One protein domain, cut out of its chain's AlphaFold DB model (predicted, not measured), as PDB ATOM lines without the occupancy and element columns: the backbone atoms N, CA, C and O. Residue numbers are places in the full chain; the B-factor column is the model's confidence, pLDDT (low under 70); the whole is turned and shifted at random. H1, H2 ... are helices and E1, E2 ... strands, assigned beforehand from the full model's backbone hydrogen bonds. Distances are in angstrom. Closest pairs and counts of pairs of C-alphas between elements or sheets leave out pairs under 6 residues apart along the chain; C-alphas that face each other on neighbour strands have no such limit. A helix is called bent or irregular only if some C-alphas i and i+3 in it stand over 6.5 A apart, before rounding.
ATOM      1  N   ASN A   2      -2.688 -46.007  33.820       79.62
ATOM      2  CA  ASN A   2      -1.900 -45.876  32.586       79.62
ATOM      3  C   ASN A   2      -2.343 -44.614  31.841       79.62
ATOM      4  O   ASN A   2      -3.548 -44.384  31.747       79.62
ATOM      5  N   GLY A   3      -1.390 -43.831  31.330       84.31
ATOM      6  CA  GLY A   3      -1.651 -42.621  30.541       84.31
ATOM      7  C   GLY A   3      -2.317 -41.474  31.314       84.31
ATOM      8  O   GLY A   3      -3.029 -40.674  30.713       84.31
ATOM      9  N   VAL A   4      -2.161 -41.419  32.643       89.31
ATOM     10  CA  VAL A   4      -2.793 -40.396  33.497       89.31
ATOM     11  C   VAL A   4      -1.759 -39.357  33.936       89.31
ATOM     12  O   VAL A   4      -0.651 -39.711  34.333       89.31
ATOM     13  N   ASP A   5      -2.134 -38.077  33.922       91.69
ATOM     14  CA  ASP A   5      -1.360 -37.014  34.569       91.69
ATOM     15  C   ASP A   5      -1.886 -36.779  35.993       91.69
ATOM     16  O   ASP A   5      -3.005 -36.307  36.187       91.69
ATOM     17  N   LEU A   6      -1.076 -37.148  36.983       89.31
ATOM     18  CA  LEU A   6      -1.329 -36.969  38.411       89.31
ATOM     19  C   LEU A   6      -0.480 -35.837  39.009       89.31
ATOM     20  O   LEU A   6      -0.479 -35.653  40.221       89.31
ATOM     21  N   SER A   7       0.228 -35.049  38.192       88.31
ATOM     22  CA  SER A   7       1.151 -34.007  38.670       88.31
ATOM     23  C   SER A   7       0.483 -32.770  39.282       88.31
ATOM     24  O   SER A   7       1.171 -31.823  39.648       88.31
ATOM     25  N   SER A   8      -0.845 -32.760  39.425       87.31
ATOM     26  CA  SER A   8      -1.567 -31.711  40.156       87.31
ATOM     27  C   SER A   8      -1.588 -31.917  41.676       87.31
ATOM     28  O   SER A   8      -2.072 -31.041  42.388       87.31
ATOM     29  N   VAL A   9      -1.139 -33.075  42.175       87.25
ATOM     30  CA  VAL A   9      -1.097 -33.427  43.605       87.25
ATOM     31  C   VAL A   9       0.231 -34.131  43.903       87.25
ATOM     32  O   VAL A   9       0.707 -34.896  43.065       87.25
ATOM     33  N   SER A  10       0.815 -33.887  45.083       88.88
ATOM     34  CA  SER A  10       1.978 -34.647  45.558       88.88
ATOM     35  C   SER A  10       1.539 -35.952  46.224       88.88
ATOM     36  O   SER A  10       0.645 -35.955  47.074       88.88
ATOM     37  N   PHE A  11       2.156 -37.063  45.829       91.12
ATOM     38  CA  PHE A  11       1.890 -38.408  46.344       91.12
ATOM     39  C   PHE A  11       3.006 -38.868  47.284       91.12
ATOM     40  O   PHE A  11       3.572 -39.950  47.115       91.12
ATOM     41  N   ASP A  12       3.332 -38.033  48.266       90.31
ATOM     42  CA  ASP A  12       4.397 -38.337  49.216       90.31
ATOM     43  C   ASP A  12       4.077 -39.600  50.026       90.31
ATOM     44  O   ASP A  12       2.933 -39.825  50.429       90.31
ATOM     45  N   HIS A  13       5.088 -40.446  50.238       91.31
ATOM     46  CA  HIS A  13       4.975 -41.747  50.920       91.31
ATOM     47  C   HIS A  13       4.033 -42.762  50.250       91.31
ATOM     48  O   HIS A  13       3.670 -43.775  50.855       91.31
ATOM     49  N   ALA A  14       3.622 -42.527  49.000       93.19
ATOM     50  CA  ALA A  14       2.759 -43.461  48.292       93.19
ATOM     51  C   ALA A  14       3.485 -44.773  47.955       93.19
ATOM     52  O   ALA A  14       4.621 -44.790  47.474       93.19
ATOM     53  N   ASP A  15       2.783 -45.891  48.146       95.31
ATOM     54  CA  ASP A  15       3.242 -47.205  47.706       95.31
ATOM     55  C   ASP A  15       2.681 -47.525  46.314       95.31
ATOM     56  O   ASP A  15       1.511 -47.882  46.147       95.31
ATOM     57  N   PHE A  16       3.535 -47.394  45.300       95.62
ATOM     58  CA  PHE A  16       3.255 -47.781  43.919       95.62
ATOM     59  C   PHE A  16       3.844 -49.154  43.571       95.62
ATOM     60  O   PHE A  16       3.904 -49.516  42.386       95.62
ATOM     61  N   SER A  17       4.287 -49.935  44.557       95.94
ATOM     62  CA  SER A  17       4.926 -51.221  44.307       95.94
ATOM     63  C   SER A  17       4.019 -52.153  43.501       95.94
ATOM     64  O   SER A  17       2.804 -52.237  43.692       95.94
ATOM     65  N   LYS A  18       4.622 -52.840  42.522       95.56
ATOM     66  CA  LYS A  18       3.954 -53.779  41.597       95.56
ATOM     67  C   LYS A  18       2.804 -53.171  40.779       95.56
ATOM     68  O   LYS A  18       2.066 -53.906  40.118       95.56
ATOM     69  N   SER A  19       2.641 -51.849  40.789       95.12
ATOM     70  CA  SER A  19       1.611 -51.168  40.014       95.12
ATOM     71  C   SER A  19       2.028 -50.995  38.547       95.12
ATOM     72  O   SER A  19       3.205 -51.033  38.187       95.12
ATOM     73  N   SER A  20       1.043 -50.815  37.667       95.69
ATOM     74  CA  SER A  20       1.292 -50.339  36.303       95.69
ATOM     75  C   SER A  20       1.108 -48.831  36.283       95.69
ATOM     76  O   SER A  20       0.004 -48.373  36.584       95.69
ATOM     77  N   MET A  21       2.164 -48.096  35.940       95.00
ATOM     78  CA  MET A  21       2.201 -46.634  35.815       95.00
ATOM     79  C   MET A  21       2.649 -46.185  34.418       95.00
ATOM     80  O   MET A  21       3.156 -45.079  34.258       95.00
ATOM     81  N   VAL A  22       2.479 -47.030  33.399       95.44
ATOM     82  CA  VAL A  22       2.888 -46.757  32.010       95.44
ATOM     83  C   VAL A  22       2.336 -45.407  31.545       95.44
ATOM     84  O   VAL A  22       1.154 -45.125  31.756       95.44
ATOM     85  N   GLU A  23       3.190 -44.566  30.960       95.62
ATOM     86  CA  GLU A  23       2.857 -43.216  30.468       95.62
ATOM     87  C   GLU A  23       2.199 -42.307  31.527       95.62
ATOM     88  O   GLU A  23       1.454 -41.384  31.209       95.62
ATOM     89  N   THR A  24       2.430 -42.584  32.813       95.50
ATOM     90  CA  THR A  24       1.887 -41.786  33.920       95.50
ATOM     91  C   THR A  24       2.867 -40.699  34.314       95.50
ATOM     92  O   THR A  24       4.068 -40.954  34.438       95.50
ATOM     93  N   LYS A  25       2.347 -39.501  34.568       96.44
ATOM     94  CA  LYS A  25       3.108 -38.400  35.156       96.44
ATOM     95  C   LYS A  25       2.726 -38.232  36.623       96.44
ATOM     96  O   LYS A  25       1.540 -38.157  36.929       96.44
ATOM     97  N   VAL A  26       3.701 -38.179  37.525       96.00
ATOM     98  CA  VAL A  26       3.466 -38.102  38.976       96.00
ATOM     99  C   VAL A  26       4.515 -37.230  39.665       96.00
ATOM    100  O   VAL A  26       5.667 -37.186  39.232       96.00
ATOM    101  N   ILE A  27       4.099 -36.542  40.729       96.19
ATOM    102  CA  ILE A  27       4.987 -35.877  41.689       96.19
ATOM    103  C   ILE A  27       4.918 -36.674  42.991       96.19
ATOM    104  O   ILE A  27       3.815 -36.909  43.485       96.19
ATOM    105  N   ALA A  28       6.056 -37.137  43.506       93.62
ATOM    106  CA  ALA A  28       6.087 -37.888  44.759       93.62
ATOM    107  C   ALA A  28       7.482 -37.907  45.393       93.62
ATOM    108  O   ALA A  28       8.450 -38.310  44.745       93.62
ATOM    109  N   ASN A  29       7.559 -37.577  46.677       93.12
ATOM    110  CA  ASN A  29       8.721 -37.815  47.526       93.12
ATOM    111  C   ASN A  29       8.513 -39.079  48.373       93.12
ATOM    112  O   ASN A  29       7.386 -39.473  48.673       93.12
ATOM    113  N   SER A  30       9.600 -39.742  48.765       90.81
ATOM    114  CA  SER A  30       9.564 -40.908  49.669       90.81
ATOM    115  C   SER A  30       8.621 -42.043  49.213       90.81
ATOM    116  O   SER A  30       8.143 -42.832  50.023       90.81
ATOM    117  N   ALA A  31       8.328 -42.133  47.911       94.25
ATOM    118  CA  ALA A  31       7.455 -43.147  47.331       94.25
ATOM    119  C   ALA A  31       8.202 -44.456  47.035       94.25
ATOM    120  O   ALA A  31       9.420 -44.462  46.821       94.25
ATOM    121  N   ASN A  32       7.456 -45.561  46.976       96.06
ATOM    122  CA  ASN A  32       7.978 -46.890  46.657       96.06
ATOM    123  C   ASN A  32       7.543 -47.344  45.258       96.06
ATOM    124  O   ASN A  32       6.359 -47.569  45.012       96.06
ATOM    125  N   TYR A  33       8.503 -47.556  44.358       97.19
ATOM    126  CA  TYR A  33       8.273 -48.021  42.982       97.19
ATOM    127  C   TYR A  33       8.711 -49.472  42.739       97.19
ATOM    128  O   TYR A  33       8.810 -49.910  41.588       97.19
ATOM    129  N   SER A  34       8.946 -50.244  43.802       97.31
ATOM    130  CA  SER A  34       9.469 -51.610  43.704       97.31
ATOM    131  C   SER A  34       8.596 -52.496  42.809       97.31
ATOM    132  O   SER A  34       7.432 -52.776  43.106       97.31
ATOM    133  N   GLY A  35       9.156 -52.960  41.690       96.88
ATOM    134  CA  GLY A  35       8.458 -53.815  40.723       96.88
ATOM    135  C   GLY A  35       7.376 -53.117  39.885       96.88
ATOM    136  O   GLY A  35       6.572 -53.808  39.255       96.88
ATOM    137  N   ALA A  36       7.322 -51.783  39.868       97.31
ATOM    138  CA  ALA A  36       6.370 -51.033  39.050       97.31
ATOM    139  C   ALA A  36       6.709 -51.080  37.541       97.31
ATOM    140  O   ALA A  36       7.869 -51.194  37.123       97.31
ATOM    141  N   LYS A  37       5.682 -50.965  36.689       97.44
ATOM    142  CA  LYS A  37       5.849 -50.753  35.238       97.44
ATOM    143  C   LYS A  37       5.828 -49.260  34.932       97.44
ATOM    144  O   LYS A  37       4.785 -48.640  35.114       97.44
ATOM    145  N   LEU A  38       6.957 -48.715  34.485       97.56
ATOM    146  CA  LEU A  38       7.196 -47.275  34.338       97.56
ATOM    147  C   LEU A  38       7.512 -46.868  32.887       97.56
ATOM    148  O   LEU A  38       8.157 -45.851  32.639       97.56
ATOM    149  N   ASP A  39       7.126 -47.693  31.913       97.25
ATOM    150  CA  ASP A  39       7.414 -47.428  30.502       97.25
ATOM    151  C   ASP A  39       6.768 -46.097  30.070       97.25
ATOM    152  O   ASP A  39       5.558 -45.919  30.200       97.25
ATOM    153  N   GLY A  40       7.576 -45.139  29.603       94.94
ATOM    154  CA  GLY A  40       7.111 -43.802  29.209       94.94
ATOM    155  C   GLY A  40       6.642 -42.898  30.359       94.94
ATOM    156  O   GLY A  40       6.076 -41.837  30.102       94.94
ATOM    157  N   SER A  41       6.832 -43.300  31.617       96.75
ATOM    158  CA  SER A  41       6.410 -42.519  32.783       96.75
ATOM    159  C   SER A  41       7.336 -41.334  33.053       96.75
ATOM    160  O   SER A  41       8.538 -41.385  32.793       96.75
ATOM    161  N   VAL A  42       6.783 -40.286  33.660       96.69
ATOM    162  CA  VAL A  42       7.530 -39.107  34.114       96.69
ATOM    163  C   VAL A  42       7.329 -38.950  35.617       96.69
ATOM    164  O   VAL A  42       6.218 -38.698  36.079       96.69
ATOM    165  N   ILE A  43       8.409 -39.087  36.381       97.31
ATOM    166  CA  ILE A  43       8.408 -38.912  37.836       97.31
ATOM    167  C   ILE A  43       9.178 -37.635  38.159       97.31
ATOM    168  O   ILE A  43      10.271 -37.410  37.631       97.31
ATOM    169  N   LEU A  44       8.597 -36.796  39.009       97.31
ATOM    170  CA  LEU A  44       9.190 -35.554  39.490       97.31
ATOM    171  C   LEU A  44       9.190 -35.539  41.020       97.31
ATOM    172  O   LEU A  44       8.294 -36.110  41.645       97.31
ATOM    173  N   PHE A  45      10.164 -34.855  41.610       96.81
ATOM    174  CA  PHE A  45      10.162 -34.579  43.046       96.81
ATOM    175  C   PHE A  45       9.482 -33.250  43.358       96.81
ATOM    176  O   PHE A  45       9.618 -32.283  42.604       96.81
ATOM    177  N   ASP A  46       8.796 -33.193  44.500       94.19
ATOM    178  CA  ASP A  46       8.347 -31.931  45.089       94.19
ATOM    179  C   ASP A  46       9.487 -31.356  45.935       94.19
ATOM    180  O   ASP A  46       9.613 -31.629  47.130       94.19
ATOM    181  N   LEU A  47      10.412 -30.651  45.279       95.12
ATOM    182  CA  LEU A  47      11.603 -30.118  45.938       95.12
ATOM    183  C   LEU A  47      11.297 -28.790  46.641       95.12
ATOM    184  O   LEU A  47      10.596 -27.939  46.084       95.12
ATOM    185  N   PRO A  48      11.887 -28.546  47.825       92.94
ATOM    186  CA  PRO A  48      11.674 -27.301  48.541       92.94
ATOM    187  C   PRO A  48      12.182 -26.099  47.734       92.94
ATOM    188  O   PRO A  48      13.195 -26.160  47.034       92.94
ATOM    189  N   VAL A  49      11.494 -24.964  47.884       89.19
ATOM    190  CA  VAL A  49      11.898 -23.693  47.256       89.19
ATOM    191  C   VAL A  49      13.238 -23.202  47.806       89.19
ATOM    192  O   VAL A  49      14.013 -22.607  47.067       89.19
ATOM    193  N   GLN A  50      13.505 -23.459  49.090       90.50
ATOM    194  CA  GLN A  50      14.761 -23.150  49.771       90.50
ATOM    195  C   GLN A  50      15.223 -24.357  50.582       90.50
ATOM    196  O   GLN A  50      14.437 -24.934  51.340       90.50
ATOM    197  N   TRP A  51      16.504 -24.699  50.470       93.44
ATOM    198  CA  TRP A  51      17.117 -25.724  51.308       93.44
ATOM    199  C   TRP A  51      17.565 -25.109  52.640       93.44
ATOM    200  O   TRP A  51      18.283 -24.114  52.661       93.44
ATOM    201  N   ARG A  52      17.081 -25.676  53.745       89.81
ATOM    202  CA  ARG A  52      17.448 -25.365  55.134       89.81
ATOM    203  C   ARG A  52      18.012 -26.636  55.760       89.81
ATOM    204  O   ARG A  52      17.663 -27.720  55.302       89.81
ATOM    205  N   ASP A  53      18.760 -26.530  56.853       87.31
ATOM    206  CA  ASP A  53      19.373 -27.690  57.526       87.31
ATOM    207  C   ASP A  53      18.384 -28.849  57.723       87.31
ATOM    208  O   ASP A  53      18.699 -29.997  57.434       87.31
ATOM    209  N   SER A  54      17.142 -28.541  58.118       86.06
ATOM    210  CA  SER A  54      16.109 -29.549  58.357       86.06
ATOM    211  C   SER A  54      15.718 -30.345  57.110       86.06
ATOM    212  O   SER A  54      15.474 -31.539  57.212       86.06
ATOM    213  N   ASN A  55      15.602 -29.711  55.937       90.06
ATOM    214  CA  ASN A  55      15.205 -30.431  54.722       90.06
ATOM    215  C   ASN A  55      16.401 -31.048  53.988       90.06
ATOM    216  O   ASN A  55      16.209 -32.054  53.314       90.06
ATOM    217  N   LEU A  56      17.615 -30.513  54.164       92.31
ATOM    218  CA  LEU A  56      18.849 -31.193  53.764       92.31
ATOM    219  C   LEU A  56      18.994 -32.516  54.521       92.31
ATOM    220  O   LEU A  56      19.226 -33.546  53.897       92.31
ATOM    221  N   ASP A  57      18.772 -32.496  55.835       89.56
ATOM    222  CA  ASP A  57      18.806 -33.695  56.670       89.56
ATOM    223  C   ASP A  57      17.686 -34.676  56.271       89.56
ATOM    224  O   ASP A  57      17.954 -35.745  55.731       89.56
ATOM    225  N   ILE A  58      16.417 -34.274  56.391       88.31
ATOM    226  CA  ILE A  58      15.268 -35.182  56.200       88.31
ATOM    227  C   ILE A  58      15.192 -35.771  54.780       88.31
ATOM    228  O   ILE A  58      14.830 -36.936  54.611       88.31
ATOM    229  N   LEU A  59      15.484 -34.981  53.740       93.00
ATOM    230  CA  LEU A  59      15.267 -35.413  52.353       93.00
ATOM    231  C   LEU A  59      16.511 -36.006  51.692       93.00
ATOM    232  O   LEU A  59      16.354 -36.717  50.697       93.00
ATOM    233  N   LEU A  60      17.719 -35.704  52.182       94.38
ATOM    234  CA  LEU A  60      18.974 -36.042  51.499       94.38
ATOM    235  C   LEU A  60      20.023 -36.716  52.399       94.38
ATOM    236  O   LEU A  60      21.015 -37.196  51.859       94.38
ATOM    237  N   ASN A  61      19.846 -36.799  53.722       90.81
ATOM    238  CA  ASN A  61      20.759 -37.538  54.600       90.81
ATOM    239  C   ASN A  61      20.229 -38.953  54.877       90.81
ATOM    240  O   ASN A  61      19.457 -39.165  55.808       90.81
ATOM    241  N   ASP A  62      20.661 -39.931  54.082       86.88
ATOM    242  CA  ASP A  62      20.264 -41.342  54.231       86.88
ATOM    243  C   ASP A  62      21.096 -42.126  55.260       86.88
ATOM    244  O   ASP A  62      20.868 -43.318  55.454       86.88
ATOM    245  N   SER A  63      22.050 -41.466  55.930       77.88
ATOM    246  CA  SER A  63      22.812 -42.080  57.029       77.88
ATOM    247  C   SER A  63      21.978 -42.166  58.305       77.88
ATOM    248  O   SER A  63      22.103 -43.127  59.058       77.88
ATOM    249  N   ASP A  64      21.116 -41.169  58.521       68.00
ATOM    250  CA  ASP A  64      20.280 -41.047  59.716       68.00
ATOM    251  C   ASP A  64      18.779 -41.165  59.412       68.00
ATOM    252  O   ASP A  64      17.995 -41.263  60.354       68.00
ATOM    253  N   ASN A  65      18.382 -41.162  58.128       78.94
ATOM    254  CA  ASN A  65      16.978 -41.159  57.712       78.94
ATOM    255  C   ASN A  65      16.633 -42.284  56.727       78.94
ATOM    256  O   ASN A  65      17.358 -42.561  55.771       78.94
ATOM    257  N   SER A  66      15.457 -42.887  56.906       76.50
ATOM    258  CA  SER A  66      14.974 -44.011  56.078       76.50
ATOM    259  C   SER A  66      14.066 -43.623  54.896       76.50
ATOM    260  O   SER A  66      13.775 -44.458  54.037       76.50
ATOM    261  N   ASN A  67      13.618 -42.365  54.832       84.00
ATOM    262  CA  ASN A  67      12.612 -41.878  53.876       84.00
ATOM    263  C   ASN A  67      13.131 -40.754  52.967       84.00
ATOM    264  O   ASN A  67      12.388 -39.837  52.614       84.00
ATOM    265  N   THR A  68      14.399 -40.813  52.569       92.75
ATOM    266  CA  THR A  68      15.021 -39.790  51.716       92.75
ATOM    267  C   THR A  68      14.596 -39.910  50.250       92.75
ATOM    268  O   THR A  68      14.081 -40.938  49.793       92.75
ATOM    269  N   LEU A  69      14.880 -38.872  49.460       96.75
ATOM    270  CA  LEU A  69      14.689 -38.902  48.006       96.75
ATOM    271  C   LEU A  69      15.554 -39.983  47.342       96.75
ATOM    272  O   LEU A  69      15.146 -40.584  46.345       96.75
ATOM    273  N   PHE A  70      16.723 -40.278  47.915       96.25
ATOM    274  CA  PHE A  70      17.593 -41.347  47.440       96.25
ATOM    275  C   PHE A  70      16.960 -42.729  47.611       96.25
ATOM    276  O   PHE A  70      17.030 -43.543  46.686       96.25
ATOM    277  N   ASN A  71      16.252 -42.970  48.721       94.31
ATOM    278  CA  ASN A  71      15.517 -44.219  48.924       94.31
ATOM    279  C   ASN A  71      14.466 -44.418  47.821       94.31
ATOM    280  O   ASN A  71      14.400 -45.499  47.233       94.31
ATOM    281  N   THR A  72      13.718 -43.369  47.453       95.69
ATOM    282  CA  THR A  72      12.754 -43.425  46.339       95.69
ATOM    283  C   THR A  72      13.414 -43.816  45.022       95.69
ATOM    284  O   THR A  72      12.951 -44.759  44.374       95.69
ATOM    285  N   ILE A  73      14.515 -43.154  44.641       97.44
ATOM    286  CA  ILE A  73      15.275 -43.502  43.424       97.44
ATOM    287  C   ILE A  73      15.742 -44.963  43.485       97.44
ATOM    288  O   ILE A  73      15.663 -45.686  42.486       97.44
ATOM    289  N   GLY A  74      16.195 -45.411  44.657       95.56
ATOM    290  CA  GLY A  74      16.661 -46.771  44.910       95.56
ATOM    291  C   GLY A  74      15.609 -47.848  44.635       95.56
ATOM    292  O   GLY A  74      15.964 -48.916  44.138       95.56
ATOM    293  N   THR A  75      14.321 -47.568  44.873       96.44
ATOM    294  CA  THR A  75      13.225 -48.534  44.634       96.44
ATOM    295  C   THR A  75      12.880 -48.759  43.158       96.44
ATOM    296  O   THR A  75      12.211 -49.736  42.817       96.44
ATOM    297  N   ILE A  76      13.312 -47.865  42.264       97.62
ATOM    298  CA  ILE A  76      13.053 -47.975  40.826       97.62
ATOM    299  C   ILE A  76      13.947 -49.080  40.235       97.62
ATOM    300  O   ILE A  76      15.102 -49.235  40.623       97.62
ATOM    301  N   ASP A  77      13.449 -49.854  39.273       97.06
ATOM    302  CA  ASP A  77      14.258 -50.866  38.574       97.06
ATOM    303  C   ASP A  77      15.338 -50.204  37.690       97.06
ATOM    304  O   ASP A  77      15.083 -49.189  37.036       97.06
ATOM    305  N   ASP A  78      16.545 -50.774  37.643       96.94
ATOM    306  CA  ASP A  78      17.670 -50.242  36.858       96.94
ATOM    307  C   ASP A  78      17.402 -50.200  35.348       96.94
ATOM    308  O   ASP A  78      18.024 -49.398  34.646       96.94
ATOM    309  N   LYS A  79      16.454 -50.991  34.826       96.94
ATOM    310  CA  LYS A  79      16.040 -50.883  33.416       96.94
ATOM    311  C   LYS A  79      15.458 -49.509  33.067       96.94
ATOM    312  O   LYS A  79      15.450 -49.142  31.898       96.94
ATOM    313  N   TYR A  80      15.006 -48.742  34.064       97.88
ATOM    314  CA  TYR A  80      14.550 -47.357  33.910       97.88
ATOM    315  C   TYR A  80      15.643 -46.348  34.306       97.88
ATOM    316  O   TYR A  80      15.376 -45.356  34.989       97.88
ATOM    317  N   ALA A  81      16.886 -46.590  33.880       97.62
ATOM    318  CA  ALA A  81      18.040 -45.738  34.178       97.62
ATOM    319  C   ALA A  81      17.820 -44.253  33.826       97.62
ATOM    320  O   ALA A  81      18.300 -43.376  34.542       97.62
ATOM    321  N   GLU A  82      17.065 -43.958  32.765       97.81
ATOM    322  CA  GLU A  82      16.723 -42.584  32.375       97.81
ATOM    323  C   GLU A  82      15.879 -41.873  33.444       97.81
ATOM    324  O   GLU A  82      16.200 -40.751  33.829       97.81
ATOM    325  N   ILE A  83      14.862 -42.544  34.001       98.25
ATOM    326  CA  ILE A  83      14.033 -41.993  35.084       98.25
ATOM    327  C   ILE A  83      14.900 -41.713  36.314       98.25
ATOM    328  O   ILE A  83      14.854 -40.613  36.861       98.25
ATOM    329  N   LYS A  84      15.741 -42.676  36.716       98.31
ATOM    330  CA  LYS A  84      16.669 -42.499  37.845       98.31
ATOM    331  C   LYS A  84      17.607 -41.313  37.633       98.31
ATOM    332  O   LYS A  84      17.781 -40.491  38.528       98.31
ATOM    333  N   THR A  85      18.191 -41.214  36.440       98.38
ATOM    334  CA  THR A  85      19.117 -40.134  36.074       98.38
ATOM    335  C   THR A  85      18.422 -38.776  36.115       98.38
ATOM    336  O   THR A  85      18.972 -37.831  36.672       98.38
ATOM    337  N   ASN A  86      17.194 -38.679  35.602       98.19
ATOM    338  CA  ASN A  86      16.414 -37.443  35.631       98.19
ATOM    339  C   ASN A  86      16.044 -37.017  37.059       98.19
ATOM    340  O   ASN A  86      16.071 -35.827  37.361       98.19
ATOM    341  N   LEU A  87      15.717 -37.960  37.945       98.44
ATOM    342  CA  LEU A  87      15.432 -37.667  39.355       98.44
ATOM    343  C   LEU A  87      16.681 -37.194  40.107       98.44
ATOM    344  O   LEU A  87      16.629 -36.184  40.806       98.44
ATOM    345  N   MET A  88      17.822 -37.860  39.914       98.44
ATOM    346  CA  MET A  88      19.096 -37.420  40.492       98.44
ATOM    347  C   MET A  88      19.495 -36.028  39.975       98.44
ATOM    348  O   MET A  88      19.906 -35.169  40.753       98.44
ATOM    349  N   ALA A  89      19.311 -35.767  38.677       98.38
ATOM    350  CA  ALA A  89      19.573 -34.456  38.087       98.38
ATOM    351  C   ALA A  89      18.673 -33.356  38.678       98.38
ATOM    352  O   ALA A  89      19.172 -32.271  38.950       98.38
ATOM    353  N   GLN A  90      17.387 -33.632  38.944       98.06
ATOM    354  CA  GLN A  90      16.492 -32.674  39.616       98.06
ATOM    355  C   GLN A  90      17.027 -32.254  40.992       98.06
ATOM    356  O   GLN A  90      16.995 -31.066  41.322       98.06
ATOM    357  N   ILE A  91      17.544 -33.208  41.779       98.06
ATOM    358  CA  ILE A  91      18.148 -32.924  43.088       98.06
ATOM    359  C   ILE A  91      19.379 -32.027  42.911       98.06
ATOM    360  O   ILE A  91      19.428 -30.939  43.486       98.06
ATOM    361  N   VAL A  92      20.339 -32.447  42.076       97.94
ATOM    362  CA  VAL A  92      21.593 -31.710  41.828       97.94
ATOM    363  C   VAL A  92      21.316 -30.286  41.345       97.94
ATOM    364  O   VAL A  92      21.846 -29.326  41.900       97.94
ATOM    365  N   GLU A  93      20.430 -30.124  40.362       97.31
ATOM    366  CA  GLU A  93      20.075 -28.813  39.817       97.31
ATOM    367  C   GLU A  93      19.413 -27.910  40.860       97.31
ATOM    368  O   GLU A  93      19.667 -26.705  40.883       97.31
ATOM    369  N   SER A  94      18.575 -28.467  41.737       97.12
ATOM    370  CA  SER A  94      17.946 -27.693  42.808       97.12
ATOM    371  C   SER A  94      18.966 -27.216  43.842       97.12
ATOM    372  O   SER A  94      18.886 -26.063  44.273       97.12
ATOM    373  N   ILE A  95      19.934 -28.060  44.207       96.75
ATOM    374  CA  ILE A  95      21.026 -27.715  45.128       96.75
ATOM    375  C   ILE A  95      21.915 -26.620  44.529       96.75
ATOM    376  O   ILE A  95      22.104 -25.577  45.157       96.75
ATOM    377  N   GLU A  96      22.387 -26.797  43.290       94.81
ATOM    378  CA  GLU A  96      23.247 -25.809  42.624       94.81
ATOM    379  C   GLU A  96      22.524 -24.474  42.401       94.81
ATOM    380  O   GLU A  96      23.094 -23.409  42.642       94.81
ATOM    381  N   ARG A  97      21.243 -24.501  42.009       95.00
ATOM    382  CA  ARG A  97      20.432 -23.286  41.812       95.00
ATOM    383  C   ARG A  97      20.250 -22.483  43.100       95.00
ATOM    384  O   ARG A  97      20.169 -21.260  43.034       95.00
ATOM    385  N   ASN A  98      20.147 -23.156  44.243       94.88
ATOM    386  CA  ASN A  98      20.021 -22.503  45.545       94.88
ATOM    387  C   ASN A  98      21.371 -22.052  46.127       94.88
ATOM    388  O   ASN A  98      21.378 -21.409  47.172       94.88
ATOM    389  N   GLY A  99      22.494 -22.354  45.463       93.44
ATOM    390  CA  GLY A  99      23.824 -21.944  45.911       93.44
ATOM    391  C   GLY A  99      24.224 -22.553  47.255       93.44
ATOM    392  O   GLY A  99      24.892 -21.887  48.041       93.44
ATOM    393  N   ILE A 100      23.779 -23.780  47.540       94.81
ATOM    394  CA  ILE A 100      24.087 -24.464  48.799       94.81
ATOM    395  C   ILE A 100      25.578 -24.786  48.861       94.81
ATOM    396  O   ILE A 100      26.141 -25.332  47.909       94.81
ATOM    397  N   ASP A 101      26.207 -24.453  49.987       93.25
ATOM    398  CA  ASP A 101      27.602 -24.795  50.230       93.25
ATOM    399  C   ASP A 101      27.733 -26.287  50.543       93.25
ATOM    400  O   ASP A 101      27.318 -26.765  51.597       93.25
ATOM    401  N   ILE A 102      28.329 -27.024  49.607       93.69
ATOM    402  CA  ILE A 102      28.555 -28.464  49.738       93.69
ATOM    403  C   ILE A 102      29.611 -28.818  50.791       93.69
ATOM    404  O   ILE A 102      29.714 -29.986  51.151       93.69
ATOM    405  N   ASN A 103      30.405 -27.846  51.253       90.62
ATOM    406  CA  ASN A 103      31.443 -28.056  52.267       90.62
ATOM    407  C   ASN A 103      30.928 -27.847  53.694       90.62
ATOM    408  O   ASN A 103      31.636 -28.180  54.638       90.62
ATOM    409  N   SER A 104      29.713 -27.317  53.857       88.56
ATOM    410  CA  SER A 104      29.112 -27.096  55.170       88.56
ATOM    411  C   SER A 104      28.914 -28.410  55.931       88.56
ATOM    412  O   SER A 104      28.508 -29.416  55.338       88.56
ATOM    413  N   SER A 111      25.948 -39.209  51.675       93.75
ATOM    414  CA  SER A 111      24.722 -39.707  51.044       93.75
ATOM    415  C   SER A 111      24.725 -39.469  49.538       93.75
ATOM    416  O   SER A 111      24.420 -40.382  48.769       93.75
ATOM    417  N   PHE A 112      25.156 -38.290  49.079       96.19
ATOM    418  CA  PHE A 112      25.307 -38.036  47.645       96.19
ATOM    419  C   PHE A 112      26.332 -38.966  46.990       96.19
ATOM    420  O   PHE A 112      26.021 -39.594  45.978       96.19
ATOM    421  N   LEU A 113      27.537 -39.076  47.553       95.88
ATOM    422  CA  LEU A 113      28.599 -39.930  47.014       95.88
ATOM    423  C   LEU A 113      28.172 -41.400  46.977       95.88
ATOM    424  O   LEU A 113      28.350 -42.057  45.949       95.88
ATOM    425  N   ASN A 114      27.555 -41.891  48.053       94.50
ATOM    426  CA  ASN A 114      27.034 -43.250  48.151       94.50
ATOM    427  C   ASN A 114      26.004 -43.514  47.055       94.50
ATOM    428  O   ASN A 114      26.164 -44.475  46.307       94.50
ATOM    429  N   ASN A 115      25.014 -42.638  46.884       95.50
ATOM    430  CA  ASN A 115      23.925 -42.860  45.931       95.50
ATOM    431  C   ASN A 115      24.315 -42.644  44.469       95.50
ATOM    432  O   ASN A 115      23.859 -43.384  43.594       95.50
ATOM    433  N   ILE A 116      25.176 -41.668  44.186       96.44
ATOM    434  CA  ILE A 116      25.726 -41.460  42.844       96.44
ATOM    435  C   ILE A 116      26.666 -42.617  42.474       96.44
ATOM    436  O   ILE A 116      26.633 -43.101  41.343       96.44
ATOM    437  N   GLY A 117      27.468 -43.105  43.426       93.25
ATOM    438  CA  GLY A 117      28.395 -44.215  43.215       93.25
ATOM    439  C   GLY A 117      27.704 -45.520  42.812       93.25
ATOM    440  O   GLY A 117      28.270 -46.282  42.028       93.25
ATOM    441  N   LEU A 118      26.469 -45.767  43.277       92.50
ATOM    442  CA  LEU A 118      25.745 -47.033  43.071       92.50
ATOM    443  C   LEU A 118      25.618 -47.465  41.607       92.50
ATOM    444  O   LEU A 118      25.486 -48.664  41.339       92.50
ATOM    445  N   LYS A 119      25.573 -46.519  40.659       93.12
ATOM    446  CA  LYS A 119      25.299 -46.812  39.246       93.12
ATOM    447  C   LYS A 119      26.167 -45.978  38.309       93.12
ATOM    448  O   LYS A 119      26.039 -44.761  38.232       93.12
ATOM    449  N   ASP A 120      26.955 -46.665  37.481       90.75
ATOM    450  CA  ASP A 120      27.843 -46.030  36.499       90.75
ATOM    451  C   ASP A 120      27.086 -45.152  35.476       90.75
ATOM    452  O   ASP A 120      27.650 -44.189  34.962       90.75
ATOM    453  N   PHE A 121      25.803 -45.433  35.193       94.81
ATOM    454  CA  PHE A 121      25.033 -44.657  34.213       94.81
ATOM    455  C   PHE A 121      24.800 -43.196  34.624       94.81
ATOM    456  O   PHE A 121      24.593 -42.364  33.741       94.81
ATOM    457  N   TYR A 122      24.881 -42.851  35.916       96.56
ATOM    458  CA  TYR A 122      24.778 -41.456  36.355       96.56
ATOM    459  C   TYR A 122      25.917 -40.596  35.805       96.56
ATOM    460  O   TYR A 122      25.709 -39.425  35.494       96.56
TER     461      TYR A 122
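What this domain is: This is residues 2 to 104 and 111 to 122 of the 496 residues of the protein "SopA_C domain-containing protein" of Pantoea stewartii subsp. stewartii DC283 (UniProt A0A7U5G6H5). From residue 5 to residue 44 the chain is wound in stacked turns, with three parallel strands, E1, E2 and E3, side by side along one side and the long links, residues 11 to 24 and 28 to 41, folding back beside each other. The long helix H3 passes by the E3 end of this coil, with the shorter H2 beside it, running opposite ways; H4 lies on the far side of these two, and H1 comes before H2 in nearly the same direction. The printed part has 115 residues with three named strands and then four named helices, in the order E1 E2 E3 H1 H2 H3 H4; the sheet's order is E1 E2 E3. The class is mixed, helices and strands, with 54 residues, under half, in named elements. The whole is compact, with a radius of gyration of the C-alphas of 13.9 A and spans of 42 by 31 by 24 A.

Where its parts are: E1 is residues 5 to 10, 11.7 A long, beginning at C-alpha 5 (-1.360, -37.014, 34.569). E2 is residues 25 to 27, 7.3 A, and E3 residues 42 to 44, 6.7 A. H1 is residues 53 to 60 and H2 residues 69 to 75, each 10.3 A. H3, residues 78 to 97, measures 27.5 A and begins at C-alpha 78 (17.670, -50.242, 36.858); it is irregular, with C-alphas 79 and 82 8.4 A apart, and has a kink of 30 degrees near residue 85. H4 is residues 111 to 117, 9.8 A, ending at C-alpha 117 (28.395, -44.215, 43.215).

How they stand to each other: E1 and E2 are parallel at 5 degrees, with N 6 and O 25 within hydrogen-bond range at 2.8 A. E2 and E3 are parallel at 12 degrees, with N 26 and O 42 at 2.9 A and N 44 and O 26 at 3.0 A. H3 is on the sheet but only grazes it, with residues 82 to 90; the closest C-alphas of E3 and H3 are those of Leu 44 and Leu 87, 6.6 A apart. H2 and H3 form a helical hairpin at a shallow tilt of 3 degrees; they only just touch, with 3 pairs of C-alphas within 8 A, the closest being Ile 73 and Lys 84 at 5.8 A, and H3 does so with residues 84 to 88 alone. H1 and H2 only just touch, with 3 such pairs, and only at the corner by their link, Leu 59 and Leu 69 being closest at 5.6 A. H2 and H4 are close but not clearly touching, with the C-alphas of Phe 70 and Asn 115 6.7 A apart; H3 and H4 are near each other. H1 and H3 are apart. In H1, H2 and H4 every O i to N i+4 pair is within hydrogen-bond range; in H3, 14 of 16 are.

The domain as a whole: The two C-alphas farthest apart are those of Asn 2 and Ser 104, 42.7 A. Residues 105 to 110 are not printed, and C-alphas 104 and 111 are 14.0 A apart across the cut. The links E1 to E2 and E2 to E3 are long. The mean pLDDT of the printed part is 93.4; residue 64 alone is under 70.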